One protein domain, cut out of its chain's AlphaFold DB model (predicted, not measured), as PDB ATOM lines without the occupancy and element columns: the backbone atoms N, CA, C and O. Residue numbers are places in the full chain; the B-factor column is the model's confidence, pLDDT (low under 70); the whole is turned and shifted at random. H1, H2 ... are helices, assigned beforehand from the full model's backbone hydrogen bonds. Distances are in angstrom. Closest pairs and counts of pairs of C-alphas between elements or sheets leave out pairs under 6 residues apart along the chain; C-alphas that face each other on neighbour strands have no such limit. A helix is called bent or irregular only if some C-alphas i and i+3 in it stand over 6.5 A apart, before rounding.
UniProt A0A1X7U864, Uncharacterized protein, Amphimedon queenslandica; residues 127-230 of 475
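Overview. This is residues 127 to 230 of the 475 residues of an uncharacterized protein of Amphimedon queenslandica (UniProt A0A1X7U864). Two long helices, H1 and H6, lie side by side and run opposite ways, and shorter helices cover the part of the pair where H1 ends and H6 begins: H4 packs on H1 and H5 packs on H6. H2 sits between H4 and H5, beside the short H3, and from there the loop of residues 163 to 171 sticks out. The printed part has 104 residues with six named helices, H1 to H6 in order, and no named strand; the class is all helix. It is compact, with a radius of gyration of the C-alphas of 14.1 A, and spans 41 by 28 by 24 A.

Along the chain. H1, residues 127 to 150, is the longest helix at 35.3 A, from C-alpha 127 at (54.120, 38.395, 130.968) to C-alpha 150 at (45.332, 72.487, 129.216). It is neither bent nor irregular, but only just: C-alphas 135 and 138 are 6.0 A apart. H6, residues 210 to 229, measures 29.7 A and ends with C-alpha 229 at (53.374, 40.225, 143.454). It is irregular, only just, with C-alphas 211 and 214 at 6.53 A. H4, residues 181 to 191, measures 15.6 A, and H5, residues 198 to 207, 14.4 A. H2 holds residues 154 to 161 and H3 residues 173 to 176.

Arrangement. H1 touches H6, with C-alphas of Phe 144 and Ser 212 closest at 6.3 A, at a shallow tilt of 20 degrees, opposite ways. With residues 138 to 149 alone H1 touches H4, at a steep tilt of 39 degrees, opposite ways; the closest C-alphas, of Asn 142 and Val 185, are 5.8 A apart. H5 and H6 form a helical hairpin at a shallow tilt of 23 degrees, with C-alphas of Ala 204 and Lys 213 closest at 6.2 A; H6 touches H5 with residues 212 to 220 alone. H1 and H5 are near each other, as are H2 and H4, while H4 is apart from H5 and H6. H2 is close to but not clearly touching H5, with C-alphas of Phe 157 and Phe 203 closest at 7.6 A. H2 and H3 only just touch, with 3 pairs of C-alphas within 8 A, the closest those of Lys 158 and Val 175 at 6.2 A. Every O i to N i+4 pair is within hydrogen-bond range in H2, H4 and H5; H1 has 18 of 20 and H6 13 of 16, and H3 is too short for such a pair.

Size, cuts and confidence. The C-alphas of Glu 128 and Asn 167, the two farthest apart, are 42.9 A apart, while those of Lys 127 and Ile 230 are 10.3 A apart. The printed part has no cut. The link from H2 to H3 is long, with 11 residues. Within it, residues 163 to 171 stand free and have pLDDT under 70; the mean of the printed part is 85.7.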
ATOM      1  N   LYS A 127      53.691  37.602 132.118       79.50
ATOM      2  CA  LYS A 127      54.120  38.395 130.968       79.50
ATOM      3  C   LYS A 127      52.922  39.055 130.288       79.50
ATOM      4  O   LYS A 127      53.014  40.218 129.908       79.50
ATOM      5  N   GLU A 128      51.807  38.342 130.189       81.19
ATOM      6  CA  GLU A 128      50.538  38.847 129.676       81.19
ATOM      7  C   GLU A 128      49.955  39.934 130.598       81.19
ATOM      8  O   GLU A 128      49.684  41.029 130.119       81.19
ATOM      9  N   GLU A 129      49.864  39.705 131.916       84.31
ATOM     10  CA  GLU A 129      49.394  40.702 132.904       84.31
ATOM     11  C   GLU A 129      50.267  41.969 132.877       84.31
ATOM     12  O   GLU A 129      49.759  43.093 132.923       84.31
ATOM     13  N   TYR A 130      51.590  41.802 132.756       87.75
ATOM     14  CA  TYR A 130      52.529  42.914 132.618       87.75
ATOM     15  C   TYR A 130      52.287  43.688 131.318       87.75
ATOM     16  O   TYR A 130      52.225  44.919 131.339       87.75
ATOM     17  N   SER A 131      52.116  42.976 130.200       84.31
ATOM     18  CA  SER A 131      51.831  43.574 128.892       84.31
ATOM     19  C   SER A 131      50.514  44.348 128.900       84.31
ATOM     20  O   SER A 131      50.488  45.485 128.447       84.31
ATOM     21  N   GLU A 132      49.444  43.795 129.475       86.50
ATOM     22  CA  GLU A 132      48.130  44.449 129.552       86.50
ATOM     23  C   GLU A 132      48.182  45.775 130.328       86.50
ATOM     24  O   GLU A 132      47.555  46.769 129.942       86.50
ATOM     25  N   ILE A 133      48.937  45.820 131.430       89.19
ATOM     26  CA  ILE A 133      49.143  47.058 132.192       89.19
ATOM     27  C   ILE A 133      49.987  48.051 131.386       89.19
ATOM     28  O   ILE A 133      49.683  49.247 131.388       89.19
ATOM     29  N   ASN A 134      51.004  47.576 130.667       87.12
ATOM     30  CA  ASN A 134      51.849  48.418 129.825       87.12
ATOM     31  C   ASN A 134      51.089  49.008 128.618       87.12
ATOM     32  O   ASN A 134      51.259  50.180 128.292       87.12
ATOM     33  N   ASP A 135      50.175  48.253 128.006       85.12
ATOM     34  CA  ASP A 135      49.327  48.745 126.912       85.12
ATOM     35  C   ASP A 135      48.419  49.884 127.389       85.12
ATOM     36  O   ASP A 135      48.269  50.918 126.730       85.12
ATOM     37  N   ARG A 136      47.858  49.740 128.597       89.38
ATOM     38  CA  ARG A 136      47.044  50.782 129.237       89.38
ATOM     39  C   ARG A 136      47.853  52.025 129.593       89.38
ATOM     40  O   ARG A 136      47.309  53.128 129.585       89.38
ATOM     41  N   PHE A 137      49.140  51.861 129.883       90.25
ATOM     42  CA  PHE A 137      50.005  52.953 130.309       90.25
ATOM     43  C   PHE A 137      50.138  54.056 129.250       90.25
ATOM     44  O   PHE A 137      50.135  55.236 129.592       90.25
ATOM     45  N   SER A 138      50.151  53.697 127.963       86.81
ATOM     46  CA  SER A 138      50.220  54.679 126.872       86.81
ATOM     47  C   SER A 138      49.034  55.651 126.867       86.81
ATOM     48  O   SER A 138      49.219  56.835 126.597       86.81
ATOM     49  N   PHE A 139      47.828  55.183 127.211       87.88
ATOM     50  CA  PHE A 139      46.651  56.053 127.328       87.88
ATOM     51  C   PHE A 139      46.787  57.016 128.509       87.88
ATOM     52  O   PHE A 139      46.572  58.212 128.348       87.88
ATOM     53  N   VAL A 140      47.274  56.519 129.650       91.12
ATOM     54  CA  VAL A 140      47.530  57.339 130.845       91.12
ATOM     55  C   VAL A 140      48.538  58.460 130.554       91.12
ATOM     56  O   VAL A 140      48.389  59.574 131.055       91.12
ATOM     57  N   LEU A 141      49.559  58.194 129.730       91.06
ATOM     58  CA  LEU A 141      50.512  59.220 129.297       91.06
ATOM     59  C   LEU A 141      49.868  60.289 128.406       91.06
ATOM     60  O   LEU A 141      50.216  61.463 128.538       91.06
ATOM     61  N   ASN A 142      48.940  59.901 127.528       90.81
ATOM     62  CA  ASN A 142      48.216  60.838 126.668       90.81
ATOM     63  C   ASN A 142      47.322  61.769 127.490       90.81
ATOM     64  O   ASN A 142      47.415  62.984 127.337       90.81
ATOM     65  N   ASP A 143      46.538  61.211 128.413       90.38
ATOM     66  CA  ASP A 143      45.633  61.988 129.267       90.38
ATOM     67  C   ASP A 143      46.419  62.973 130.146       90.38
ATOM     68  O   ASP A 143      46.071  64.152 130.269       90.38
ATOM     69  N   PHE A 144      47.555  62.523 130.693       92.25
ATOM     70  CA  PHE A 144      48.461  63.394 131.436       92.25
ATOM     71  C   PHE A 144      49.032  64.521 130.564       92.25
ATOM     72  O   PHE A 144      49.082  65.672 131.006       92.25
ATOM     73  N   ALA A 145      49.470  64.218 129.337       93.75
ATOM     74  CA  ALA A 145      49.997  65.223 128.421       93.75
ATOM     75  C   ALA A 145      48.941  66.280 128.082       93.75
ATOM     76  O   ALA A 145      49.222  67.477 128.188       93.75
ATOM     77  N   GLU A 146      47.725  65.850 127.740       92.00
ATOM     78  CA  GLU A 146      46.599  66.736 127.447       92.00
ATOM     79  C   GLU A 146      46.323  67.682 128.631       92.00
ATOM     80  O   GLU A 146      46.191  68.898 128.459       92.00
ATOM     81  N   GLU A 147      46.316  67.158 129.860       92.81
ATOM     82  CA  GLU A 147      46.084  67.961 131.061       92.81
ATOM     83  C   GLU A 147      47.216  68.959 131.347       92.81
ATOM     84  O   GLU A 147      46.948  70.118 131.677       92.81
ATOM     85  N   VAL A 148      48.482  68.566 131.169       93.62
ATOM     86  CA  VAL A 148      49.636  69.474 131.304       93.62
ATOM     87  C   VAL A 148      49.528  70.651 130.334       93.62
ATOM     88  O   VAL A 148      49.829  71.790 130.716       93.62
ATOM     89  N   ILE A 149      49.093  70.401 129.095       94.50
ATOM     90  CA  ILE A 149      48.892  71.443 128.084       94.50
ATOM     91  C   ILE A 149      47.694  72.329 128.446       94.50
ATOM     92  O   ILE A 149      47.847  73.553 128.488       94.50
ATOM     93  N   LYS A 150      46.537  71.744 128.790       93.38
ATOM     94  CA  LYS A 150      45.332  72.487 129.216       93.38
ATOM     95  C   LYS A 150      45.600  73.391 130.421       93.38
ATOM     96  O   LYS A 150      45.104  74.513 130.473       93.38
ATOM     97  N   ALA A 151      46.409  72.926 131.371       93.50
ATOM     98  CA  ALA A 151      46.778  73.672 132.572       93.50
ATOM     99  C   ALA A 151      47.923  74.686 132.352       93.50
ATOM    100  O   ALA A 151      48.331  75.361 133.300       93.50
ATOM    101  N   ASN A 152      48.459  74.805 131.129       94.88
ATOM    102  CA  ASN A 152      49.608  75.652 130.794       94.88
ATOM    103  C   ASN A 152      50.836  75.377 131.692       94.88
ATOM    104  O   ASN A 152      51.503  76.287 132.195       94.88
ATOM    105  N   LEU A 153      51.118  74.094 131.943       94.81
ATOM    106  CA  LEU A 153      52.210  73.640 132.810       94.81
ATOM    107  C   LEU A 153      53.407  73.077 132.035       94.81
ATOM    108  O   LEU A 153      54.338  72.577 132.664       94.81
ATOM    109  N   LEU A 154      53.426  73.179 130.703       94.12
ATOM    110  CA  LEU A 154      54.475  72.588 129.867       94.12
ATOM    111  C   LEU A 154      55.887  73.011 130.297       94.12
ATOM    112  O   LEU A 154      56.747  72.159 130.513       94.12
ATOM    113  N   ASP A 155      56.131  74.307 130.496       91.62
ATOM    114  CA  ASP A 155      57.459  74.797 130.895       91.62
ATOM    115  C   ASP A 155      57.847  74.348 132.308       91.62
ATOM    116  O   ASP A 155      59.009  74.042 132.579       91.62
ATOM    117  N   LYS A 156      56.865  74.231 133.209       91.31
ATOM    118  CA  LYS A 156      57.079  73.675 134.550       91.31
ATOM    119  C   LYS A 156      57.404  72.186 134.488       91.31
ATOM    120  O   LYS A 156      58.219  71.727 135.284       91.31
ATOM    121  N   PHE A 157      56.791  71.448 133.562       90.06
ATOM    122  CA  PHE A 157      57.080  70.036 133.336       90.06
ATOM    123  C   PHE A 157      58.470  69.840 132.736       90.06
ATOM    124  O   PHE A 157      59.253  69.060 133.268       90.06
ATOM    125  N   LYS A 158      58.854  70.629 131.726       89.62
ATOM    126  CA  LYS A 158      60.235  70.644 131.217       89.62
ATOM    127  C   LYS A 158      61.236  70.928 132.334       89.62
ATOM    128  O   LYS A 158      62.180  70.169 132.513       89.62
ATOM    129  N   ALA A 159      60.999  71.968 133.135       85.69
ATOM    130  CA  ALA A 159      61.856  72.291 134.275       85.69
ATOM    131  C   ALA A 159      61.913  71.158 135.316       85.69
ATOM    132  O   ALA A 159      62.946  70.956 135.945       85.69
ATOM    133  N   PHE A 160      60.824  70.406 135.489       85.56
ATOM    134  CA  PHE A 160      60.798  69.222 136.343       85.56
ATOM    135  C   PHE A 160      61.676  68.088 135.790       85.56
ATOM    136  O   PHE A 160      62.464  67.531 136.552       85.56
ATOM    137  N   LEU A 161      61.603  67.793 134.486       83.81
ATOM    138  CA  LEU A 161      62.414  66.751 133.838       83.81
ATOM    139  C   LEU A 161      63.907  67.080 133.810       83.81
ATOM    140  O   LEU A 161      64.742  66.197 133.974       83.81
ATOM    141  N   LEU A 162      64.254  68.350 133.601       78.81
ATOM    142  CA  LEU A 162      65.649  68.789 133.513       78.81
ATOM    143  C   LEU A 162      66.367  68.835 134.872       78.81
ATOM    144  O   LEU A 162      67.566  69.134 134.919       78.81
ATOM    145  N   GLY A 163      65.653  68.534 135.960       69.12
ATOM    146  CA  GLY A 163      66.177  68.561 137.318       69.12
ATOM    147  C   GLY A 163      66.640  69.959 137.740       69.12
ATOM    148  O   GLY A 163      66.189  70.983 137.233       69.12
ATOM    149  N   ARG A 164      67.570  70.019 138.703       55.19
ATOM    150  CA  ARG A 164      68.202  71.284 139.140       55.19
ATOM    151  C   ARG A 164      69.422  71.675 138.294       55.19
ATOM    152  O   ARG A 164      70.061  72.685 138.586       55.19
ATOM    153  N   SER A 165      69.768  70.887 137.276       51.91
ATOM    154  CA  SER A 165      70.960  71.090 136.455       51.91
ATOM    155  C   SER A 165      70.658  72.033 135.284       51.91
ATOM    156  O   SER A 165      70.368  71.613 134.164       51.91
ATOM    157  N   PHE A 166      70.727  73.339 135.557       47.75
ATOM    158  CA  PHE A 166      70.638  74.406 134.547       47.75
ATOM    159  C   PHE A 166      71.924  74.571 133.722       47.75
ATOM    160  O   PHE A 166      71.961  75.380 132.798       47.75
ATOM    161  N   ASN A 167      72.993  73.844 134.059       48.41
ATOM    162  CA  ASN A 167      74.334  74.274 133.678       48.41
ATOM    163  C   ASN A 167      74.807  73.780 132.310       48.41
ATOM    164  O   ASN A 167      75.817  74.294 131.838       48.41
ATOM    165  N   GLN A 168      74.100  72.856 131.647       54.47
ATOM    166  CA  GLN A 168      74.420  72.455 130.271       54.47
ATOM    167  C   GLN A 168      73.142  72.117 129.479       54.47
ATOM    168  O   GLN A 168      72.402  71.226 129.897       54.47
ATOM    169  N   PRO A 169      72.855  72.820 128.363       55.75
ATOM    170  CA  PRO A 169      71.774  72.472 127.438       55.75
ATOM    171  C   PRO A 169      72.107  71.281 126.523       55.75
ATOM    172  O   PRO A 169      71.201  70.740 125.894       55.75
ATOM    173  N   GLU A 170      73.378  70.884 126.447       59.50
ATOM    174  CA  GLU A 170      73.864  69.832 125.549       59.50
ATOM    175  C   GLU A 170      73.203  68.479 125.856       59.50
ATOM    176  O   GLU A 170      73.237  67.990 126.986       59.50
ATOM    177  N   GLY A 171      72.567  67.883 124.845       63.03
ATOM    178  CA  GLY A 171      71.898  66.582 124.944       63.03
ATOM    179  C   GLY A 171      70.448  66.643 125.439       63.03
ATOM    180  O   GLY A 171      69.747  65.632 125.406       63.03
ATOM    181  N   LYS A 172      69.965  67.814 125.883       78.88
ATOM    182  CA  LYS A 172      68.596  68.022 126.402       78.88
ATOM    183  C   LYS A 172      67.616  68.507 125.326       78.88
ATOM    184  O   LYS A 172      66.511  68.958 125.642       78.88
ATOM    185  N   GLU A 173      67.995  68.431 124.052       82.06
ATOM    186  CA  GLU A 173      67.234  68.993 122.936       82.06
ATOM    187  C   GLU A 173      65.837  68.383 122.822       82.06
ATOM    188  O   GLU A 173      64.894  69.102 122.499       82.06
ATOM    189  N   ASP A 174      65.691  67.093 123.132       83.38
ATOM    190  CA  ASP A 174      64.404  66.390 123.123       83.38
ATOM    191  C   ASP A 174      63.375  67.068 124.037       83.38
ATOM    192  O   ASP A 174      62.236  67.279 123.631       83.38
ATOM    193  N   VAL A 175      63.784  67.481 125.241       88.06
ATOM    194  CA  VAL A 175      62.899  68.153 126.207       88.06
ATOM    195  C   VAL A 175      62.620  69.596 125.777       88.06
ATOM    196  O   VAL A 175      61.491  70.079 125.866       88.06
ATOM    197  N   MET A 176      63.641  70.300 125.278       86.25
ATOM    198  CA  MET A 176      63.526  71.714 124.903       86.25
ATOM    199  C   MET A 176      62.676  71.929 123.646       86.25
ATOM    200  O   MET A 176      61.982  72.945 123.543       86.25
ATOM    201  N   LYS A 177      62.702  70.977 122.705       90.19
ATOM    202  CA  LYS A 177      61.959  71.036 121.437       90.19
ATOM    203  C   LYS A 177      60.458  70.809 121.586       90.19
ATOM    204  O   LYS A 177      59.740  71.170 120.662       90.19
ATOM    205  N   VAL A 178      59.992  70.274 122.715       92.69
ATOM    206  CA  VAL A 178      58.565  70.014 122.953       92.69
ATOM    207  C   VAL A 178      57.768  71.316 122.932       92.69
ATOM    208  O   VAL A 178      58.032  72.212 123.732       92.69
ATOM    209  N   ARG A 179      56.801  71.462 122.026       92.44
ATOM    210  CA  ARG A 179      56.005  72.698 121.876       92.44
ATOM    211  C   ARG A 179      54.510  72.481 122.023       92.44
ATOM    212  O   ARG A 179      53.789  73.438 122.276       92.44
ATOM    213  N   ASN A 180      54.054  71.254 121.835       92.19
ATOM    214  CA  ASN A 180      52.645  70.899 121.823       92.19
ATOM    215  C   ASN A 180      52.419  69.549 122.522       92.19
ATOM    216  O   ASN A 180      53.357  68.914 123.007       92.19
ATOM    217  N   GLU A 181      51.158  69.135 122.575       92.69
ATOM    218  CA  GLU A 181      50.724  67.875 123.178       92.69
ATOM    219  C   GLU A 181      51.365  66.645 122.524       92.69
ATOM    220  O   GLU A 181      51.885  65.790 123.232       92.69
ATOM    221  N   LEU A 182      51.411  66.577 121.189       93.62
ATOM    222  CA  LEU A 182      51.982  65.437 120.458       93.62
ATOM    223  C   LEU A 182      53.480  65.269 120.733       93.62
ATOM    224  O   LEU A 182      53.964  64.151 120.926       93.62
ATOM    225  N   ASP A 183      54.213  66.382 120.792       94.75
ATOM    226  CA  ASP A 183      55.627  66.373 121.158       94.75
ATOM    227  C   ASP A 183      55.810  65.875 122.601       94.75
ATOM    228  O   ASP A 183      56.759  65.147 122.897       94.75
ATOM    229  N   LEU A 184      54.904  66.269 123.506       94.44
ATOM    230  CA  LEU A 184      54.949  65.884 124.914       94.44
ATOM    231  C   LEU A 184      54.642  64.396 125.084       94.44
ATOM    232  O   LEU A 184      55.396  63.711 125.767       94.44
ATOM    233  N   VAL A 185      53.608  63.880 124.419       93.38
ATOM    234  CA  VAL A 185      53.300  62.442 124.368       93.38
ATOM    235  C   VAL A 185      54.508  61.653 123.872       93.38
ATOM    236  O   VAL A 185      54.935  60.699 124.520       93.38
ATOM    237  N   SER A 186      55.120  62.102 122.774       92.06
ATOM    238  CA  SER A 186      56.310  61.458 122.207       92.06
ATOM    239  C   SER A 186      57.484  61.458 123.192       92.06
ATOM    240  O   SER A 186      58.213  60.474 123.298       92.06
ATOM    241  N   LEU A 187      57.680  62.550 123.938       92.12
ATOM    242  CA  LEU A 187      58.705  62.635 124.977       92.12
ATOM    243  C   LEU A 187      58.410  61.688 126.147       92.12
ATOM    244  O   LEU A 187      59.322  61.027 126.643       92.12
ATOM    245  N   LEU A 188      57.152  61.623 126.589       92.00
ATOM    246  CA  LEU A 188      56.727  60.751 127.678       92.00
ATOM    247  C   LEU A 188      56.961  59.284 127.315       92.00
ATOM    248  O   LEU A 188      57.628  58.581 128.063       92.00
ATOM    249  N   GLN A 189      56.532  58.853 126.128       90.31
ATOM    250  CA  GLN A 189      56.718  57.480 125.641       90.31
ATOM    251  C   GLN A 189      58.194  57.078 125.480       90.31
ATOM    252  O   GLN A 189      58.525  55.898 125.543       90.31
ATOM    253  N   LYS A 190      59.105  58.042 125.283       91.19
ATOM    254  CA  LYS A 190      60.551  57.770 125.197       91.19
ATOM    255  C   LYS A 190      61.201  57.465 126.548       91.19
ATOM    256  O   LYS A 190      62.205  56.747 126.581       91.19
ATOM    257  N   TYR A 191      60.717  58.083 127.626       90.44
ATOM    258  CA  TYR A 191      61.454  58.158 128.894       90.44
ATOM    259  C   TYR A 191      60.655  57.731 130.130       90.44
ATOM    260  O   TYR A 191      61.256  57.547 131.188       90.44
ATOM    261  N   PHE A 192      59.339  57.552 130.021       91.25
ATOM    262  CA  PHE A 192      58.483  57.090 131.107       91.25
ATOM    263  C   PHE A 192      57.984  55.677 130.857       91.25
ATOM    264  O   PHE A 192      57.554  55.347 129.757       91.25
ATOM    265  N   PHE A 193      58.028  54.874 131.915       91.69
ATOM    266  CA  PHE A 193      57.652  53.466 131.957       91.69
ATOM    267  C   PHE A 193      57.042  53.134 133.325       91.69
ATOM    268  O   PHE A 193      57.080  53.955 134.247       91.69
ATOM    269  N   LEU A 194      56.508  51.922 133.501       90.88
ATOM    270  CA  LEU A 194      55.808  51.537 134.737       90.88
ATOM    271  C   LEU A 194      56.661  51.776 135.995       90.88
ATOM    272  O   LEU A 194      56.189  52.321 136.992       90.88
ATOM    273  N   SER A 195      57.948  51.442 135.917       88.69
ATOM    274  CA  SER A 195      58.893  51.532 137.037       88.69
ATOM    275  C   SER A 195      59.224  52.957 137.494       88.69
ATOM    276  O   SER A 195      59.631  53.140 138.643       88.69
ATOM    277  N   ASN A 196      59.038  53.965 136.636       88.25
ATOM    278  CA  ASN A 196      59.306  55.370 136.957       88.25
ATOM    279  C   ASN A 196      58.039  56.246 136.979       88.25
ATOM    280  O   ASN A 196      58.124  57.463 137.167       88.25
ATOM    281  N   PHE A 197      56.857  55.628 136.878       88.69
ATOM    282  CA  PHE A 197      55.563  56.310 136.856       88.69
ATOM    283  C   PHE A 197      55.337  57.257 138.044       88.69
ATOM    284  O   PHE A 197      54.711  58.310 137.902       88.69
ATOM    285  N   GLY A 198      55.910  56.940 139.209       86.19
ATOM    286  CA  GLY A 198      55.832  57.786 140.404       86.19
ATOM    287  C   GLY A 198      56.328  59.225 140.190       86.19
ATOM    288  O   GLY A 198      55.882  60.134 140.894       86.19
ATOM    289  N   ALA A 199      57.191  59.478 139.199       85.94
ATOM    290  CA  ALA A 199      57.610  60.831 138.838       85.94
ATOM    291  C   ALA A 199      56.462  61.661 138.223       85.94
ATOM    292  O   ALA A 199      56.333  62.844 138.547       85.94
ATOM    293  N   ILE A 200      55.589  61.048 137.414       88.00
ATOM    294  CA  ILE A 200      54.388  61.698 136.856       88.00
ATOM    295  C   ILE A 200      53.400  62.018 137.977       88.00
ATOM    296  O   ILE A 200      52.924  63.149 138.079       88.00
ATOM    297  N   VAL A 201      53.156  61.051 138.870       88.81
ATOM    298  CA  VAL A 201      52.286  61.231 140.044       88.81
ATOM    299  C   VAL A 201      52.781  62.396 140.903       88.81
ATOM    300  O   VAL A 201      52.015  63.306 141.214       88.81
ATOM    301  N   SER A 202      54.085  62.437 141.196       86.31
ATOM    302  CA  SER A 202      54.701  63.507 141.991       86.31
ATOM    303  C   SER A 202      54.533  64.889 141.350       86.31
ATOM    304  O   SER A 202      54.309  65.882 142.046       86.31
ATOM    305  N   PHE A 203      54.638  64.981 140.020       88.44
ATOM    306  CA  PHE A 203      54.405  66.235 139.305       88.44
ATOM    307  C   PHE A 203      52.936  66.666 139.386       88.44
ATOM    308  O   PHE A 203      52.654  67.820 139.723       88.44
ATOM    309  N   ALA A 204      52.010  65.745 139.114       89.62
ATOM    310  CA  ALA A 204      50.575  66.007 139.158       89.62
ATOM    311  C   ALA A 204      50.116  66.456 140.555       89.62
ATOM    312  O   ALA A 204      49.350  67.414 140.678       89.62
ATOM    313  N   GLU A 205      50.637  65.831 141.614       87.69
ATOM    314  CA  GLU A 205      50.379  66.229 142.999       87.69
ATOM    315  C   GLU A 205      50.924  67.623 143.312       87.69
ATOM    316  O   GLU A 205      50.217  68.443 143.899       87.69
ATOM    317  N   LYS A 206      52.157  67.917 142.884       88.12
ATOM    318  CA  LYS A 206      52.816  69.205 143.132       88.12
ATOM    319  C   LYS A 206      52.067  70.390 142.520       88.12
ATOM    320  O   LYS A 206      52.093  71.476 143.099       88.12
ATOM    321  N   TYR A 207      51.447  70.205 141.357       89.38
ATOM    322  CA  TYR A 207      50.752  71.276 140.637       89.38
ATOM    323  C   TYR A 207      49.223  71.168 140.679       89.38
ATOM    324  O   TYR A 207      48.552  71.959 140.025       89.38
ATOM    325  N   ASN A 208      48.690  70.250 141.491       85.69
ATOM    326  CA  ASN A 208      47.262  70.039 141.721       85.69
ATOM    327  C   ASN A 208      46.448  69.835 140.428       85.69
ATOM    328  O   ASN A 208      45.452  70.512 140.186       85.69
ATOM    329  N   LEU A 209      46.905  68.893 139.600       86.56
ATOM    330  CA  LEU A 209      46.213  68.445 138.388       86.56
ATOM    331  C   LEU A 209      44.987  67.590 138.756       86.56
ATOM    332  O   LEU A 209      45.094  66.376 138.929       86.56
ATOM    333  N   ASP A 210      43.844  68.242 138.997       71.88
ATOM    334  CA  ASP A 210      42.676  67.651 139.666       71.88
ATOM    335  C   ASP A 210      42.006  66.496 138.893       71.88
ATOM    336  O   ASP A 210      41.572  65.529 139.532       71.88
ATOM    337  N   SER A 211      41.918  66.559 137.555       70.56
ATOM    338  CA  SER A 211      41.309  65.484 136.749       70.56
ATOM    339  C   SER A 211      42.191  64.236 136.725       70.56
ATOM    340  O   SER A 211      41.727  63.153 137.085       70.56
ATOM    341  N   SER A 212      43.479  64.405 136.423       70.06
ATOM    342  CA  SER A 212      44.460  63.319 136.330       70.06
ATOM    343  C   SER A 212      44.808  62.740 137.695       70.06
ATOM    344  O   SER A 212      45.072  61.549 137.805       70.06
ATOM    345  N   LYS A 213      44.798  63.526 138.781       74.00
ATOM    346  CA  LYS A 213      45.255  63.062 140.106       74.00
ATOM    347  C   LYS A 213      44.549  61.792 140.569       74.00
ATOM    348  O   LYS A 213      45.208  60.898 141.098       74.00
ATOM    349  N   LYS A 214      43.228  61.683 140.386       80.50
ATOM    350  CA  LYS A 214      42.469  60.484 140.791       80.50
ATOM    351  C   LYS A 214      42.813  59.273 139.928       80.50
ATOM    352  O   LYS A 214      42.973  58.179 140.467       80.50
ATOM    353  N   GLU A 215      42.937  59.478 138.624       84.88
ATOM    354  CA  GLU A 215      43.248  58.431 137.655       84.88
ATOM    355  C   GLU A 215      44.693  57.945 137.784       84.88
ATOM    356  O   GLU A 215      44.916  56.753 137.982       84.88
ATOM    357  N   LEU A 216      45.657  58.864 137.832       88.75
ATOM    358  CA  LEU A 216      47.066  58.576 138.089       88.75
ATOM    359  C   LEU A 216      47.255  57.872 139.435       88.75
ATOM    360  O   LEU A 216      47.978  56.885 139.512       88.75
ATOM    361  N   SER A 217      46.565  58.313 140.494       87.44
ATOM    362  CA  SER A 217      46.627  57.636 141.801       87.44
ATOM    363  C   SER A 217      46.051  56.222 141.750       87.44
ATOM    364  O   SER A 217      46.551  55.323 142.425       87.44
ATOM    365  N   LYS A 218      44.975  56.009 140.982       90.94
ATOM    366  CA  LYS A 218      44.387  54.681 140.787       90.94
ATOM    367  C   LYS A 218      45.354  53.782 140.019       90.94
ATOM    368  O   LYS A 218      45.635  52.684 140.487       90.94
ATOM    369  N   PHE A 219      45.904  54.268 138.909       91.50
ATOM    370  CA  PHE A 219      46.858  53.525 138.092       91.50
ATOM    371  C   PHE A 219      48.153  53.219 138.857       91.50
ATOM    372  O   PHE A 219      48.631  52.091 138.825       91.50
ATOM    373  N   SER A 220      48.657  54.162 139.662       90.88
ATOM    374  CA  SER A 220      49.820  53.940 140.535       90.88
ATOM    375  C   SER A 220      49.591  52.774 141.492       90.88
ATOM    376  O   SER A 220      50.463  51.928 141.643       90.88
ATOM    377  N   LYS A 221      48.397  52.672 142.096       90.88
ATOM    378  CA  LYS A 221      48.047  51.542 142.973       90.88
ATOM    379  C   LYS A 221      47.960  50.216 142.219       90.88
ATOM    380  O   LYS A 221      48.228  49.172 142.809       90.88
ATOM    381  N   GLU A 222      47.549  50.237 140.953       92.25
ATOM    382  CA  GLU A 222      47.547  49.045 140.098       92.25
ATOM    383  C   GLU A 222      48.984  48.577 139.819       92.25
ATOM    384  O   GLU A 222      49.264  47.390 139.992       92.25
ATOM    385  N   ILE A 223      49.906  49.501 139.512       91.50
ATOM    386  CA  ILE A 223      51.341  49.204 139.362       91.50
ATOM    387  C   ILE A 223      51.928  48.669 140.671       91.50
ATOM    388  O   ILE A 223      52.563  47.619 140.662       91.50
ATOM    389  N   ASP A 224      51.686  49.334 141.804       90.56
ATOM    390  CA  ASP A 224      52.210  48.898 143.104       90.56
ATOM    391  C   ASP A 224      51.711  47.487 143.448       90.56
ATOM    392  O   ASP A 224      52.474  46.627 143.899       90.56
ATOM    393  N   LYS A 225      50.431  47.204 143.171       90.75
ATOM    394  CA  LYS A 225      49.848  45.872 143.344       90.75
ATOM    395  C   LYS A 225      50.522  44.843 142.437       90.75
ATOM    396  O   LYS A 225      50.802  43.746 142.915       90.75
ATOM    397  N   LEU A 226      50.794  45.170 141.175       90.12
ATOM    398  CA  LEU A 226      51.537  44.300 140.260       90.12
ATOM    399  C   LEU A 226      52.951  44.026 140.802       90.12
ATOM    400  O   LEU A 226      53.328  42.878 141.024       90.12
ATOM    401  N   TYR A 227      53.707  45.079 141.110       91.06
ATOM    402  CA  TYR A 227      55.106  44.998 141.540       91.06
ATOM    403  C   TYR A 227      55.273  44.307 142.901       91.06
ATOM    404  O   TYR A 227      56.316  43.702 143.154       91.06
ATOM    405  N   SER A 228      54.256  44.359 143.768       90.00
ATOM    406  CA  SER A 228      54.239  43.631 145.045       90.00
ATOM    407  C   SER A 228      54.129  42.112 144.877       90.00
ATOM    408  O   SER A 228      54.569  41.364 145.749       90.00
ATOM    409  N   LYS A 229      53.563  41.649 143.755       87.88
ATOM    410  CA  LYS A 229      53.374  40.225 143.454       87.88
ATOM    411  C   LYS A 229      54.521  39.630 142.644       87.88
ATOM    412  O   LYS A 229      54.784  38.441 142.768       87.88
ATOM    413  N   ILE A 230      55.177  40.433 141.804       88.88
ATOM    414  CA  ILE A 230      56.241  39.956 140.915       88.88
ATOM    415  C   ILE A 230      57.545  39.806 141.684       88.88
ATOM    416  O   ILE A 230      58.104  40.805 142.138       88.88
TER     417      ILE A 230